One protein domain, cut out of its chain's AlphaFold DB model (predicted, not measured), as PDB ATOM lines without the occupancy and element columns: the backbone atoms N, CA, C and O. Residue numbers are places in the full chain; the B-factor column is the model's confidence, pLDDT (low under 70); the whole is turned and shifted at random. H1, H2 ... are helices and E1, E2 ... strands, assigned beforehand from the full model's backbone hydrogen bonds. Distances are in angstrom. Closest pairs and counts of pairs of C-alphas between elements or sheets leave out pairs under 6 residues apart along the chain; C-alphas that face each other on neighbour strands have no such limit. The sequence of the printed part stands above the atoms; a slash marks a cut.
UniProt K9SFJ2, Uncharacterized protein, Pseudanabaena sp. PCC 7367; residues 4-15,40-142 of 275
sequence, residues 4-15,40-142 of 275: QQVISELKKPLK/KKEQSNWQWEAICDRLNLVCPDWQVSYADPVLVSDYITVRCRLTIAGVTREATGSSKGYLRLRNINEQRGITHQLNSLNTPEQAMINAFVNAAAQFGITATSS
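This is residues 4 to 15 and 40 to 142 of the 275 residues of an uncharacterized protein of Pseudanabaena sp. PCC 7367 (UniProt K9SFJ2). A twisted antiparallel sheet, E1 to E4, curls round one helix, H4, which is the core; H2 packs on H4 on the side away from the sheet. H1 sits by the last residues of H2 at one end of the long axis, and at the other end H3 leads away from the sheet before a long link comes back to H4. The printed part has 115 residues with four named helices and four named strands, in the order H1 H2 E1 E2 E3 E4 H3 H4; the class is mixed, helices and strands. E2, E3 and E4 form a meander, each strand the antiparallel neighbour of the one before. The whole is only just loose, close to compact, with a radius of gyration of the C-alphas of 16.1 A, and its outline is a rod spanning 54 by 26 by 20 A.

Find C-alpha 4 at (173.556, 194.664, 228.633), where H1 begins; it runs over residues 4 to 10. After the cut, H2 takes residues 40 to 58, 27.1 A long. Next come E1, residues 63 to 66, and E2, residues 70 to 72. E3, residues 75 to 84, is 28.5 A long, and E4, residues 87 to 96, is 30.2 A. H3 holds residues 98 to 107 over 14.4 A. H4, residues 119 to 134, measures 22.9 A and ends at C-alpha 134 at (169.156, 207.985, 228.227).

Look first at E3, the strand with three neighbours in this branched sheet. E4 lies on one side of it, with N 80 and O 91 at 2.8 A; they form a hairpin. On the other side are E2, beside residues 75 to 77, with N 70 and O 77 at 2.9 A, and E1, beside residues 79 to 83, with N 65 and O 81 at 2.9 A. E2 and E3 are a hairpin too. H4 is on the sheet: the closest C-alphas of E4 and H4, Gly 93 and Ala 127, are 3.6 A apart. H2 touches H4, closest at the C-alphas of Trp 48 and Val 129, 6.2 A, at a steep tilt of 50 degrees, the same way. H1 touches H2 at residues 54 to 58 of H2 alone, closest at the C-alphas of Val 6 and Val 58, 6.7 A. H3 only grazes the sheet, with its residues 98 to 100. In H1, H2, H3 and H4 every O i to N i+4 pair is within hydrogen-bond range.

The C-alphas of Gln 5 and Gly 109 are the two farthest apart, at 54.7 A. Residues 16 to 39 are not printed, and C-alphas 15 and 40 are 20.8 A apart across this cut. Of the links that are printed whole, H3 to H4 is long, with 11 residues. The mean pLDDT of the printed part is 79.1; look for values under 70 at residues 13 to 15, 40 to 41, 97 to 118 and 139 to 142.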
ATOM      1  N   GLN A   4     173.777 194.649 230.085       82.12
ATOM      2  CA  GLN A   4     173.556 194.664 228.633       82.12
ATOM      3  C   GLN A   4     172.288 193.904 228.207       82.12
ATOM      4  O   GLN A   4     171.545 194.375 227.346       82.12
ATOM      5  N   GLN A   5     172.004 192.762 228.837       83.25
ATOM      6  CA  GLN A   5     170.835 191.939 228.526       83.25
ATOM      7  C   GLN A   5     169.542 192.641 228.958       83.25
ATOM      8  O   GLN A   5     168.611 192.750 228.163       83.25
ATOM      9  N   VAL A   6     169.523 193.220 230.163       81.81
ATOM     10  CA  VAL A   6     168.388 194.009 230.676       81.81
ATOM     11  C   VAL A   6     168.089 195.197 229.758       81.81
ATOM     12  O   VAL A   6     166.949 195.394 229.343       81.81
ATOM     13  N   ILE A   7     169.114 195.953 229.358       83.25
ATOM     14  CA  ILE A   7     168.937 197.095 228.454       83.25
ATOM     15  C   ILE A   7     168.457 196.655 227.066       83.25
ATOM     16  O   ILE A   7     167.625 197.338 226.471       83.25
ATOM     17  N   SER A   8     168.937 195.522 226.544       81.44
ATOM     18  CA  SER A   8     168.472 194.999 225.252       81.44
ATOM     19  C   SER A   8     166.980 194.645 225.265       81.44
ATOM     20  O   SER A   8     166.273 194.955 224.309       81.44
ATOM     21  N   GLU A   9     166.474 194.093 226.371       82.56
ATOM     22  CA  GLU A   9     165.048 193.819 226.561       82.56
ATOM     23  C   GLU A   9     164.229 195.103 226.721       82.56
ATOM     24  O   GLU A   9     163.133 195.215 226.169       82.56
ATOM     25  N   LEU A  10     164.754 196.096 227.439       79.94
ATOM     26  CA  LEU A  10     164.083 197.381 227.649       79.94
ATOM     27  C   LEU A  10     164.021 198.246 226.380       79.94
ATOM     28  O   LEU A  10     163.098 199.042 226.235       79.94
ATOM     29  N   LYS A  11     164.965 198.072 225.449       80.50
ATOM     30  CA  LYS A  11     164.993 198.763 224.148       80.50
ATOM     31  C   LYS A  11     164.022 198.193 223.117       80.50
ATOM     32  O   LYS A  11     163.822 198.820 222.078       80.50
ATOM     33  N   LYS A  12     163.452 197.006 223.349       77.75
ATOM     34  CA  LYS A  12     162.468 196.436 222.422       77.75
ATOM     35  C   LYS A  12     161.276 197.395 222.316       77.75
ATOM     36  O   LYS A  12     160.814 197.875 223.352       77.75
ATOM     37  N   PRO A  13     160.784 197.682 221.096       64.81
ATOM     38  CA  PRO A  13     159.667 198.595 220.917       64.81
ATOM     39  C   PRO A  13     158.485 198.091 221.740       64.81
ATOM     40  O   PRO A  13     158.121 196.912 221.673       64.81
ATOM     41  N   LEU A  14     157.913 198.988 222.539       59.34
ATOM     42  CA  LEU A  14     156.687 198.706 223.266       59.34
ATOM     43  C   LEU A  14     155.628 198.343 222.225       59.34
ATOM     44  O   LEU A  14     155.300 199.162 221.364       59.34
ATOM     45  N   LYS A  15     155.121 197.102 222.269       54.22
ATOM     46  CA  LYS A  15     153.892 196.781 221.541       54.22
ATOM     47  C   LYS A  15     152.860 197.795 222.029       54.22
ATOM     48  O   LYS A  15     152.716 197.913 223.248       54.22
ATOM     49  N   LYS A  40     149.910 217.389 225.081       67.12
ATOM     50  CA  LYS A  40     151.310 217.059 225.461       67.12
ATOM     51  C   LYS A  40     151.431 216.513 226.893       67.12
ATOM     52  O   LYS A  40     152.319 215.715 227.191       67.12
ATOM     53  N   LYS A  41     150.523 216.950 227.772       66.81
ATOM     54  CA  LYS A  41     150.379 216.466 229.146       66.81
ATOM     55  C   LYS A  41     149.979 214.985 229.198       66.81
ATOM     56  O   LYS A  41     150.640 214.190 229.854       66.81
ATOM     57  N   GLU A  42     148.919 214.623 228.485       72.62
ATOM     58  CA  GLU A  42     148.365 213.265 228.441       72.62
ATOM     59  C   GLU A  42     149.340 212.291 227.782       72.62
ATOM     60  O   GLU A  42     149.508 211.173 228.262       72.62
ATOM     61  N   GLN A  43     150.050 212.742 226.745       75.62
ATOM     62  CA  GLN A  43     151.093 211.947 226.106       75.62
ATOM     63  C   GLN A  43     152.211 211.592 227.095       75.62
ATOM     64  O   GLN A  43     152.593 210.433 227.203       75.62
ATOM     65  N   SER A  44     152.707 212.571 227.853       76.75
ATOM     66  CA  SER A  44     153.797 212.348 228.811       76.75
ATOM     67  C   SER A  44     153.383 211.411 229.955       76.75
ATOM     68  O   SER A  44     154.188 210.598 230.401       76.75
ATOM     69  N   ASN A  45     152.123 211.486 230.400       82.38
ATOM     70  CA  ASN A  45     151.584 210.590 231.427       82.38
ATOM     71  C   ASN A  45     151.510 209.142 230.933       82.38
ATOM     72  O   ASN A  45     152.018 208.250 231.605       82.38
ATOM     73  N   TRP A  46     150.958 208.922 229.734       84.44
ATOM     74  CA  TRP A  46     150.938 207.593 229.119       84.44
ATOM     75  C   TRP A  46     152.359 207.029 228.968       84.44
ATOM     76  O   TRP A  46     152.604 205.859 229.256       84.44
ATOM     77  N   GLN A  47     153.317 207.867 228.550       84.81
ATOM     78  CA  GLN A  47     154.707 207.438 228.371       84.81
ATOM     79  C   GLN A  47     155.323 206.986 229.693       84.81
ATOM     80  O   GLN A  47     156.035 205.986 229.728       84.81
ATOM     81  N   TRP A  48     155.047 207.710 230.775       88.88
ATOM     82  CA  TRP A  48     155.520 207.355 232.104       88.88
ATOM     83  C   TRP A  48     154.941 206.022 232.590       88.88
ATOM     84  O   TRP A  48     155.723 205.165 233.005       88.88
ATOM     85  N   GLU A  49     153.626 205.812 232.469       88.94
ATOM     86  CA  GLU A  49     152.969 204.550 232.854       88.94
ATOM     87  C   GLU A  49     153.550 203.365 232.070       88.94
ATOM     88  O   GLU A  49     154.031 202.399 232.663       88.94
ATOM     89  N   ALA A  50     153.636 203.487 230.741       86.56
ATOM     90  CA  ALA A  50     154.157 202.431 229.875       86.56
ATOM     91  C   ALA A  50     155.622 202.065 230.183       86.56
ATOM     92  O   ALA A  50     156.009 200.895 230.121       86.56
ATOM     93  N   ILE A  51     156.456 203.057 230.517       88.94
ATOM     94  CA  ILE A  51     157.850 202.816 230.915       88.94
ATOM     95  C   ILE A  51     157.903 202.120 232.278       88.94
ATOM     96  O   ILE A  51     158.680 201.176 232.434       88.94
ATOM     97  N   CYS A  52     157.088 202.543 233.248       90.44
ATOM     98  CA  CYS A  52     157.046 201.924 234.574       90.44
ATOM     99  C   CYS A  52     156.625 200.453 234.498       90.44
ATOM    100  O   CYS A  52     157.305 199.601 235.068       90.44
ATOM    101  N   ASP A  53     155.578 200.133 233.737       89.06
ATOM    102  CA  ASP A  53     155.122 198.752 233.538       89.06
ATOM    103  C   ASP A  53     156.223 197.876 232.932       89.06
ATOM    104  O   ASP A  53     156.455 196.741 233.357       89.06
ATOM    105  N   ARG A  54     156.969 198.424 231.968       85.94
ATOM    106  CA  ARG A  54     158.081 197.714 231.334       85.94
ATOM    107  C   ARG A  54     159.247 197.485 232.290       85.94
ATOM    108  O   ARG A  54     159.825 196.398 232.282       85.94
ATOM    109  N   LEU A  55     159.595 198.486 233.094       88.94
ATOM    110  CA  LEU A  55     160.639 198.362 234.108       88.94
ATOM    111  C   LEU A  55     160.251 197.324 235.162       88.94
ATOM    112  O   LEU A  55     161.058 196.450 235.457       88.94
ATOM    113  N   ASN A  56     159.004 197.341 235.635       91.00
ATOM    114  CA  ASN A  56     158.487 196.351 236.581       91.00
ATOM    115  C   ASN A  56     158.557 194.918 236.030       91.00
ATOM    116  O   ASN A  56     158.833 193.987 236.783       91.00
ATOM    117  N   LEU A  57     158.347 194.735 234.722       86.31
ATOM    118  CA  LEU A  57     158.414 193.423 234.077       86.31
ATOM    119  C   LEU A  57     159.852 192.910 233.893       86.31
ATOM    120  O   LEU A  57     160.106 191.722 234.068       86.31
ATOM    121  N   VAL A  58     160.783 193.775 233.478       87.19
ATOM    122  CA  VAL A  58     162.141 193.357 233.070       87.19
ATOM    123  C   VAL A  58     163.163 193.471 234.210       87.19
ATOM    124  O   VAL A  58     164.096 192.674 234.279       87.19
ATOM    125  N   CYS A  59     163.023 194.470 235.083       88.88
ATOM    126  CA  CYS A  59     164.004 194.842 236.106       88.88
ATOM    127  C   CYS A  59     163.287 195.452 237.328       88.88
ATOM    128  O   CYS A  59     163.344 196.666 237.505       88.88
ATOM    129  N   PRO A  60     162.585 194.654 238.159       88.88
ATOM    130  CA  PRO A  60     161.745 195.156 239.257       88.88
ATOM    131  C   PRO A  60     162.525 195.874 240.374       88.88
ATOM    132  O   PRO A  60     161.935 196.563 241.196       88.88
ATOM    133  N   ASP A  61     163.848 195.730 240.399       91.06
ATOM    134  CA  ASP A  61     164.794 196.388 241.301       91.06
ATOM    135  C   ASP A  61     165.222 197.796 240.837       91.06
ATOM    136  O   ASP A  61     166.181 198.365 241.371       91.06
ATOM    137  N   TRP A  62     164.538 198.380 239.847       94.56
ATOM    138  CA  TRP A  62     164.772 199.762 239.436       94.56
ATOM    139  C   TRP A  62     164.441 200.752 240.564       94.56
ATOM    140  O   TRP A  62     163.538 200.546 241.373       94.56
ATOM    141  N   GLN A  63     165.182 201.857 240.620       95.88
ATOM    142  CA  GLN A  63     164.992 202.897 241.629       95.88
ATOM    143  C   GLN A  63     164.926 204.265 240.970       95.88
ATOM    144  O   GLN A  63     165.645 204.546 240.012       95.88
ATOM    145  N   VAL A  64     164.094 205.144 241.518       96.12
ATOM    146  CA  VAL A  64     164.017 206.541 241.101       96.12
ATOM    147  C   VAL A  64     164.131 207.453 242.310       96.12
ATOM    148  O   VAL A  64     163.534 207.203 243.354       96.12
ATOM    149  N   SER A  65     164.898 208.529 242.167       96.44
ATOM    150  CA  SER A  65     164.946 209.612 243.144       96.44
ATOM    151  C   SER A  65     164.804 210.957 242.445       96.44
ATOM    152  O   SER A  65     165.349 211.181 241.362       96.44
ATOM    153  N   TYR A  66     164.053 211.855 243.071       95.44
ATOM    154  CA  TYR A  66     163.826 213.206 242.579       95.44
ATOM    155  C   TYR A  66     164.527 214.196 243.502       95.44
ATOM    156  O   TYR A  66     164.499 214.042 244.722       95.44
ATOM    157  N   ALA A  67     165.167 215.203 242.919       93.00
ATOM    158  CA  ALA A  67     165.650 216.350 243.674       93.00
ATOM    159  C   ALA A  67     164.504 217.326 243.960       93.00
ATOM    160  O   ALA A  67     163.475 217.306 243.276       93.00
ATOM    161  N   ASP A  68     164.731 218.226 244.915       88.44
ATOM    162  CA  ASP A  68     163.786 219.293 245.221       88.44
ATOM    163  C   ASP A  68     163.465 220.122 243.963       88.44
ATOM    164  O   ASP A  68     164.384 220.522 243.234       88.44
ATOM    165  N   PRO A  69     162.177 220.381 243.672       88.88
ATOM    166  CA  PRO A  69     161.788 221.195 242.533       88.88
ATOM    167  C   PRO A  69     162.351 222.612 242.634       88.88
ATOM    168  O   PRO A  69     162.171 223.297 243.642       88.88
ATOM    169  N   VAL A  70     162.972 223.081 241.553       87.81
ATOM    170  CA  VAL A  70     163.515 224.438 241.457       87.81
ATOM    171  C   VAL A  70     162.618 225.279 240.564       87.81
ATOM    172  O   VAL A  70     162.278 224.900 239.441       87.81
ATOM    173  N   LEU A  71     162.241 226.445 241.074       86.00
ATOM    174  CA  LEU A  71     161.471 227.442 240.347       86.00
ATOM    175  C   LEU A  71     162.415 228.359 239.580       86.00
ATOM    176  O   LEU A  71     163.236 229.052 240.178       86.00
ATOM    177  N   VAL A  72     162.279 228.368 238.258       84.19
ATOM    178  CA  VAL A  72     163.068 229.213 237.362       84.19
ATOM    179  C   VAL A  72     162.100 230.021 236.511       84.19
ATOM    180  O   VAL A  72     161.570 229.535 235.511       84.19
ATOM    181  N   SER A  73     161.857 231.271 236.917       84.25
ATOM    182  CA  SER A  73     160.865 232.140 236.274       84.25
ATOM    183  C   SER A  73     159.489 231.443 236.214       84.25
ATOM    184  O   SER A  73     159.023 230.910 237.219       84.25
ATOM    185  N   ASP A  74     158.842 231.402 235.050       83.12
ATOM    186  CA  ASP A  74     157.537 230.763 234.820       83.12
ATOM    187  C   ASP A  74     157.566 229.218 234.807       83.12
ATOM    188  O   ASP A  74     156.518 228.583 234.608       83.12
ATOM    189  N   TYR A  75     158.737 228.605 234.992       83.62
ATOM    190  CA  TYR A  75     158.940 227.164 234.899       83.62
ATOM    191  C   TYR A  75     159.264 226.550 236.258       83.62
ATOM    192  O   TYR A  75     159.951 227.134 237.094       83.62
ATOM    193  N   ILE A  76     158.788 225.324 236.447       87.44
ATOM    194  CA  ILE A  76     159.251 224.433 237.503       87.44
ATOM    195  C   ILE A  76     160.093 223.337 236.862       87.44
ATOM    196  O   ILE A  76     159.656 222.701 235.900       87.44
ATOM    197  N   THR A  77     161.301 223.149 237.378       90.12
ATOM    198  CA  THR A  77     162.264 222.165 236.888       90.12
ATOM    199  C   THR A  77     162.552 221.165 237.991       90.12
ATOM    200  O   THR A  77     162.812 221.546 239.130       90.12
ATOM    201  N   VAL A  78     162.518 219.881 237.653       94.12
ATOM    202  CA  VAL A  78     162.850 218.789 238.567       94.12
ATOM    203  C   VAL A  78     163.954 217.949 237.950       94.12
ATOM    204  O   VAL A  78     164.005 217.742 236.737       94.12
ATOM    205  N   ARG A  79     164.851 217.466 238.803       95.94
ATOM    206  CA  ARG A  79     165.942 216.572 238.431       95.94
ATOM    207  C   ARG A  79     165.607 215.166 238.895       95.94
ATOM    208  O   ARG A  79     165.258 214.979 240.057       95.94
ATOM    209  N   CYS A  80     165.701 214.203 237.993       97.06
ATOM    210  CA  CYS A  80     165.390 212.802 238.226       97.06
ATOM    211  C   CYS A  80     166.659 211.970 238.055       97.06
ATOM    212  O   CYS A  80     167.365 212.118 237.057       97.06
ATOM    213  N   ARG A  81     166.937 211.101 239.026       97.44
ATOM    214  CA  ARG A  81     167.962 210.059 238.961       97.44
ATOM    215  C   ARG A  81     167.269 208.711 238.879       97.44
ATOM    216  O   ARG A  81     166.568 208.329 239.814       97.44
ATOM    217  N   LEU A  82     167.478 208.014 237.770       96.25
ATOM    218  CA  LEU A  82     166.937 206.690 237.500       96.25
ATOM    219  C   LEU A  82     168.074 205.669 237.533       96.25
ATOM    220  O   LEU A  82     169.046 205.799 236.785       96.25
ATOM    221  N   THR A  83     167.933 204.658 238.381       95.94
ATOM    222  CA  THR A  83     168.892 203.568 238.549       95.94
ATOM    223  C   THR A  83     168.273 202.266 238.064       95.94
ATOM    224  O   THR A  83     167.234 201.852 238.567       95.94
ATOM    225  N   ILE A  84     168.914 201.614 237.093       93.12
ATOM    226  CA  ILE A  84     168.479 200.332 236.519       93.12
ATOM    227  C   ILE A  84     169.660 199.370 236.584       93.12
ATOM    228  O   ILE A  84     170.728 199.680 236.049       93.12
ATOM    229  N   ALA A  85     169.481 198.220 237.244       89.94
ATOM    230  CA  ALA A  85     170.511 197.188 237.401       89.94
ATOM    231  C   ALA A  85     171.891 197.760 237.815       89.94
ATOM    232  O   ALA A  85     172.928 197.426 237.240       89.94
ATOM    233  N   GLY A  86     171.889 198.686 238.784       89.75
ATOM    234  CA  GLY A  86     173.089 199.326 239.342       89.75
ATOM    235  C   GLY A  86     173.646 200.524 238.561       89.75
ATOM    236  O   GLY A  86     174.517 201.225 239.072       89.75
ATOM    237  N   VAL A  87     173.144 200.823 237.358       91.75
ATOM    238  CA  VAL A  87     173.586 201.989 236.573       91.75
ATOM    239  C   VAL A  87     172.627 203.148 236.781       91.75
ATOM    240  O   VAL A  87     171.432 203.012 236.539       91.75
ATOM    241  N   THR A  88     173.159 204.303 237.187       95.44
ATOM    242  CA  THR A  88     172.374 205.524 237.421       95.44
ATOM    243  C   THR A  88     172.522 206.502 236.257       95.44
ATOM    244  O   THR A  88     173.632 206.766 235.792       95.44
ATOM    245  N   ARG A  89     171.407 207.077 235.803       94.50
ATOM    246  CA  ARG A  89     171.362 208.191 234.846       94.50
ATOM    247  C   ARG A  89     170.533 209.328 235.416       94.50
ATOM    248  O   ARG A  89     169.577 209.098 236.151       94.50
ATOM    249  N   GLU A  90     170.911 210.552 235.075       94.94
ATOM    250  CA  GLU A  90     170.282 211.760 235.598       94.94
ATOM    251  C   GLU A  90     169.764 212.619 234.447       94.94
ATOM    252  O   GLU A  90     170.482 212.870 233.478       94.94
ATOM    253  N   ALA A  91     168.522 213.083 234.554       94.75
ATOM    254  CA  ALA A  91     167.924 214.002 233.595       94.75
ATOM    255  C   ALA A  91     167.040 215.037 234.288       94.75
ATOM    256  O   ALA A  91     166.529 214.826 235.388       94.75
ATOM    257  N   THR A  92     166.834 216.166 233.619       94.88
ATOM    258  CA  THR A  92     165.937 217.226 234.079       94.88
ATOM    259  C   THR A  92     164.659 217.251 233.256       94.88
ATOM    260  O   THR A  92     164.676 217.027 232.044       94.88
ATOM    261  N   GLY A  93     163.552 217.574 233.910       92.25
ATOM    262  CA  GLY A  93     162.259 217.821 233.286       92.25
ATOM    263  C   GLY A  93     161.712 219.156 233.746       92.25
ATOM    264  O   GLY A  93     161.844 219.522 234.911       92.25
ATOM    265  N   SER A  94     161.108 219.895 232.823       90.06
ATOM    266  CA  SER A  94     160.530 221.207 233.096       90.06
ATOM    267  C   SER A  94     159.060 221.245 232.714       90.06
ATOM    268  O   SER A  94     158.657 220.637 231.718       90.06
ATOM    269  N   SER A  95     158.275 222.012 233.461       87.06
ATOM    270  CA  SER A  95     156.876 222.301 233.158       87.06
ATOM    271  C   SER A  95     156.604 223.798 233.284       87.06
ATOM    272  O   SER A  95     157.094 224.455 234.203       87.06
ATOM    273  N   LYS A  96     155.842 224.352 232.335       81.75
ATOM    274  CA  LYS A  96     155.491 225.777 232.292       81.75
ATOM    275  C   LYS A  96     154.217 226.037 233.090       81.75
ATOM    276  O   LYS A  96     153.279 225.249 233.031       81.75
ATOM    277  N   GLY A  97     154.144 227.197 233.739       66.00
ATOM    278  CA  GLY A  97     152.882 227.762 234.223       66.00
ATOM    279  C   GLY A  97     152.796 227.954 235.730       66.00
ATOM    280  O   GLY A  97     151.741 228.353 236.208       66.00
ATOM    281  N   TYR A  98     153.872 227.724 236.485       62.66
ATOM    282  CA  TYR A  98     153.810 227.812 237.944       62.66
ATOM    283  C   TYR A  98     153.443 229.225 238.439       62.66
ATOM    284  O   TYR A  98     152.497 229.377 239.210       62.66
ATOM    285  N   LEU A  99     154.126 230.273 237.958       57.69
ATOM    286  CA  LEU A  99     153.886 231.646 238.428       57.69
ATOM    287  C   LEU A  99     152.578 232.249 237.904       57.69
ATOM    288  O   LEU A  99     151.843 232.876 238.667       57.69
ATOM    289  N   ARG A 100     152.237 232.022 236.629       55.88
ATOM    290  CA  ARG A 100     150.966 232.508 236.056       55.88
ATOM    291  C   ARG A 100     149.762 231.939 236.793       55.88
ATOM    292  O   ARG A 100     148.825 232.667 237.095       55.88
ATOM    293  N   LEU A 101     149.802 230.652 237.112       55.06
ATOM    294  CA  LEU A 101     148.703 229.990 237.795       55.06
ATOM    295  C   LEU A 101     148.630 230.363 239.282       55.06
ATOM    296  O   LEU A 101     147.532 230.489 239.821       55.06
ATOM    297  N   ARG A 102     149.777 230.609 239.928       54.78
ATOM    298  CA  ARG A 102     149.825 231.139 241.294       54.78
ATOM    299  C   ARG A 102     149.164 232.517 241.385       54.78
ATOM    300  O   ARG A 102     148.266 232.694 242.199       54.78
ATOM    301  N   ASN A 103     149.528 233.442 240.497       52.38
ATOM    302  CA  ASN A 103     148.964 234.796 240.485       52.38
ATOM    303  C   ASN A 103     147.454 234.803 240.180       52.38
ATOM    304  O   ASN A 103     146.712 235.556 240.801       52.38
ATOM    305  N   ILE A 104     146.971 233.940 239.277       56.50
ATOM    306  CA  ILE A 104     145.534 233.837 238.956       56.50
ATOM    307  C   ILE A 104     144.733 233.263 240.135       56.50
ATOM    308  O   ILE A 104     143.635 233.740 240.431       56.50
ATOM    309  N   ASN A 105     145.267 232.255 240.828       54.50
ATOM    310  CA  ASN A 105     144.593 231.647 241.977       54.50
ATOM    311  C   ASN A 105     144.586 232.572 243.201       54.50
ATOM    312  O   ASN A 105     143.577 232.634 243.908       54.50
ATOM    313  N   GLU A 106     145.668 233.327 243.415       58.16
ATOM    314  CA  GLU A 106     145.744 234.371 244.444       58.16
ATOM    315  C   GLU A 106     144.751 235.514 244.152       58.16
ATOM    316  O   GLU A 106     144.026 235.933 245.053       58.16
ATOM    317  N   GLN A 107     144.614 235.946 242.892       53.56
ATOM    318  CA  GLN A 107     143.650 236.983 242.490       53.56
ATOM    319  C   GLN A 107     142.185 236.543 242.582       53.56
ATOM    320  O   GLN A 107     141.314 237.363 242.862       53.56
ATOM    321  N   ARG A 108     141.885 235.258 242.363       56.38
ATOM    322  CA  ARG A 108     140.512 234.731 242.452       56.38
ATOM    323  C   ARG A 108     140.101 234.319 243.868       56.38
ATOM    324  O   ARG A 108     138.990 233.828 244.048       56.38
ATOM    325  N   GLY A 109     140.977 234.468 244.867       48.69
ATOM    326  CA  GLY A 109     140.712 234.020 246.238       48.69
ATOM    327  C   GLY A 109     140.535 232.499 246.369       48.69
ATOM    328  O   GLY A 109     140.099 232.010 247.410       48.69
ATOM    329  N   ILE A 110     140.882 231.731 245.329       54.38
ATOM    330  CA  ILE A 110     140.761 230.272 245.301       54.38
ATOM    331  C   ILE A 110     142.059 229.698 245.870       54.38
ATOM    332  O   ILE A 110     142.922 229.190 245.162       54.38
ATOM    333  N   THR A 111     142.204 229.777 247.188       50.06
ATOM    334  CA  THR A 111     143.382 229.282 247.922       50.06
ATOM    335  C   THR A 111     143.459 227.755 248.018       50.06
ATOM    336  O   THR A 111     144.427 227.225 248.555       50.06
ATOM    337  N   HIS A 112     142.472 227.014 247.497       43.78
ATOM    338  CA  HIS A 112     142.347 225.580 247.790       43.78
ATOM    339  C   HIS A 112     141.943 224.656 246.635       43.78
ATOM    340  O   HIS A 112     141.704 223.474 246.882       43.78
ATOM    341  N   GLN A 113     141.918 225.119 245.385       42.84
ATOM    342  CA  GLN A 113     141.796 224.214 244.235       42.84
ATOM    343  C   GLN A 113     143.112 224.148 243.466       42.84
ATOM    344  O   GLN A 113     143.208 224.512 242.301       42.84
ATOM    345  N   LEU A 114     144.127 223.588 244.122       47.28
ATOM    346  CA  LEU A 114     145.342 223.097 243.470       47.28
ATOM    347  C   LEU A 114     145.074 221.810 242.650       47.28
ATOM    348  O   LEU A 114     145.984 221.033 242.405       47.28
ATOM    349  N   ASN A 115     143.825 221.556 242.244       41.22
ATOM    350  CA  ASN A 115     143.405 220.318 241.580       41.22
ATOM    351  C   ASN A 115     143.665 220.329 240.061       41.22
ATOM    352  O   ASN A 115     143.344 219.366 239.376       41.22
ATOM    353  N   SER A 116     144.233 221.409 239.527       43.81
ATOM    354  CA  SER A 116     144.589 221.551 238.108       43.81
ATOM    355  C   SER A 116     146.037 222.010 237.885       43.81
ATOM    356  O   SER A 116     146.463 222.166 236.741       43.81
ATOM    357  N   LEU A 117     146.830 222.165 238.957       52.12
ATOM    358  CA  LEU A 117     148.246 222.557 238.913       52.12
ATOM    359  C   LEU A 117     149.155 221.346 239.129       52.12
ATOM    360  O   LEU A 117     149.978 221.301 240.037       52.12
ATOM    361  N   ASN A 118     149.066 220.372 238.233       60.53
ATOM    362  CA  ASN A 118     150.016 219.257 238.175       60.53
ATOM    363  C   ASN A 118     151.370 219.716 237.596       60.53
ATOM    364  O   ASN A 118     152.028 218.971 236.888       60.53
ATOM    365  N   THR A 119     151.784 220.969 237.800       70.12
ATOM    366  CA  THR A 119     153.022 221.515 237.232       70.12
ATOM    367  C   THR A 119     154.282 220.845 237.799       70.12
ATOM    368  O   THR A 119     155.115 220.455 236.977       70.12
ATOM    369  N   PRO A 120     154.447 220.620 239.125       80.38
ATOM    370  CA  PRO A 120     155.577 219.838 239.639       80.38
ATOM    371  C   PRO A 120     155.506 218.372 239.210       80.38
ATOM    372  O   PRO A 120     156.515 217.812 238.800       80.38
ATOM    373  N   GLU A 121     154.317 217.767 239.244       85.69
ATOM    374  CA  GLU A 121     154.095 216.384 238.803       85.69
ATOM    375  C   GLU A 121     154.486 216.198 237.336       85.69
ATOM    376  O   GLU A 121     155.249 215.299 237.002       85.69
ATOM    377  N   GLN A 122     154.082 217.124 236.470       86.62
ATOM    378  CA  GLN A 122     154.455 217.097 235.065       86.62
ATOM    379  C   GLN A 122     155.964 217.260 234.869       86.62
ATOM    380  O   GLN A 122     156.544 216.614 234.001       86.62
ATOM    381  N   ALA A 123     156.616 218.118 235.658       89.31
ATOM    382  CA  ALA A 123     158.067 218.259 235.606       89.31
ATOM    383  C   ALA A 123     158.776 216.971 236.057       89.31
ATOM    384  O   ALA A 123     159.765 216.594 235.432       89.31
ATOM    385  N   MET A 124     158.249 216.264 237.064       92.06
ATOM    386  CA  MET A 124     158.744 214.947 237.489       92.06
ATOM    387  C   MET A 124     158.577 213.893 236.391       92.06
ATOM    388  O   MET A 124     159.544 213.217 236.049       92.06
ATOM    389  N   ILE A 125     157.387 213.806 235.794       91.56
ATOM    390  CA  ILE A 125     157.073 212.885 234.694       91.56
ATOM    391  C   ILE A 125     158.012 213.132 233.510       91.56
ATOM    392  O   ILE A 125     158.673 212.210 233.036       91.56
ATOM    393  N   ASN A 126     158.164 214.390 233.094       91.12
ATOM    394  CA  ASN A 126     159.081 214.763 232.019       91.12
ATOM    395  C   ASN A 126     160.539 214.411 232.370       91.12
ATOM    396  O   ASN A 126     161.282 213.930 231.518       91.12
ATOM    397  N   ALA A 127     160.959 214.626 233.624       94.62
ATOM    398  CA  ALA A 127     162.315 214.315 234.074       94.62
ATOM    399  C   ALA A 127     162.585 212.806 234.028       94.62
ATOM    400  O   ALA A 127     163.656 212.384 233.596       94.62
ATOM    401  N   PHE A 128     161.601 212.001 234.428       94.88
ATOM    402  CA  PHE A 128     161.669 210.549 234.361       94.88
ATOM    403  C   PHE A 128     161.737 210.036 232.922       94.88
ATOM    404  O   PHE A 128     162.638 209.265 232.603       94.88
ATOM    405  N   VAL A 129     160.843 210.495 232.040       92.69
ATOM    406  CA  VAL A 129     160.841 210.094 230.623       92.69
ATOM    407  C   VAL A 129     162.178 210.449 229.964       92.69
ATOM    408  O   VAL A 129     162.755 209.632 229.249       92.69
ATOM    409  N   ASN A 130     162.735 211.624 230.275       93.31
ATOM    410  CA  ASN A 130     164.057 212.025 229.794       93.31
ATOM    411  C   ASN A 130     165.183 211.134 230.347       93.31
ATOM    412  O   ASN A 130     166.111 210.801 229.610       93.31
ATOM    413  N   ALA A 131     165.119 210.728 231.619       93.88
ATOM    414  CA  ALA A 131     166.104 209.823 232.217       93.88
ATOM    415  C   ALA A 131     166.023 208.419 231.595       93.88
ATOM    416  O   ALA A 131     167.050 207.839 231.243       93.88
ATOM    417  N   ALA A 132     164.812 207.905 231.376       91.56
ATOM    418  CA  ALA A 132     164.561 206.633 230.703       91.56
ATOM    419  C   ALA A 132     165.066 206.642 229.247       91.56
ATOM    420  O   ALA A 132     165.702 205.684 228.796       91.56
ATOM    421  N   ALA A 133     164.900 207.763 228.538       89.56
ATOM    422  CA  ALA A 133     165.420 207.933 227.185       89.56
ATOM    423  C   ALA A 133     166.956 207.817 227.113       89.56
ATOM    424  O   ALA A 133     167.479 207.325 226.113       89.56
ATOM    425  N   GLN A 134     167.697 208.181 228.173       90.75
ATOM    426  CA  GLN A 134     169.156 207.985 228.227       90.75
ATOM    427  C   GLN A 134     169.564 206.506 228.271       90.75
ATOM    428  O   GLN A 134     170.656 206.155 227.822       90.75
ATOM    429  N   PHE A 135     168.691 205.627 228.763       86.38
ATOM    430  CA  PHE A 135     168.871 204.175 228.683       86.38
ATOM    431  C   PHE A 135     168.429 203.593 227.326       86.38
ATOM    432  O   PHE A 135     168.635 202.409 227.056       86.38
ATOM    433  N   GLY A 136     167.862 204.423 226.443       86.38
ATOM    434  CA  GLY A 136     167.245 203.999 225.186       86.38
ATOM    435  C   GLY A 136     165.833 203.440 225.366       86.38
ATOM    436  O   GLY A 136     165.326 202.787 224.460       86.38
ATOM    437  N   ILE A 137     165.212 203.677 226.525       84.81
ATOM    438  CA  ILE A 137     163.841 203.267 226.816       84.81
ATOM    439  C   ILE A 137     162.944 204.410 226.372       84.81
ATOM    440  O   ILE A 137     162.772 205.407 227.070       84.81
ATOM    441  N   THR A 138     162.422 204.296 225.161       78.31
ATOM    442  CA  THR A 138     161.480 205.267 224.618       78.31
ATOM    443  C   THR A 138     160.142 204.591 224.445       78.31
ATOM    444  O   THR A 138     160.046 203.561 223.779       78.31
ATOM    445  N   ALA A 139     159.101 205.196 225.005       61.94
ATOM    446  CA  ALA A 139     157.733 204.809 224.732       61.94
ATOM    447  C   ALA A 139     157.354 205.319 223.337       61.94
ATOM    448  O   ALA A 139     156.763 206.384 223.155       61.94
ATOM    449  N   THR A 140     157.840 204.603 222.324       51.94
ATOM    450  CA  THR A 140     157.538 204.873 220.926       51.94
ATOM    451  C   THR A 140     156.075 204.525 220.687       51.94
ATOM    452  O   THR A 140     155.746 203.354 220.513       51.94
ATOM    453  N   SER A 141     155.207 205.536 220.575       44.25
ATOM    454  CA  SER A 141     154.300 205.474 219.432       44.25
ATOM    455  C   SER A 141     155.200 205.525 218.193       44.25
ATOM    456  O   SER A 141     156.248 206.178 218.190       44.25
ATOM    457  N   SER A 142     154.869 204.745 217.184       38.28
ATOM    458  CA  SER A 142     155.663 204.399 216.003       38.28
ATOM    459  C   SER A 142     156.072 205.567 215.074       38.28
ATOM    460  O   SER A 142     156.319 205.349 213.894       38.28
TER     461      SER A 142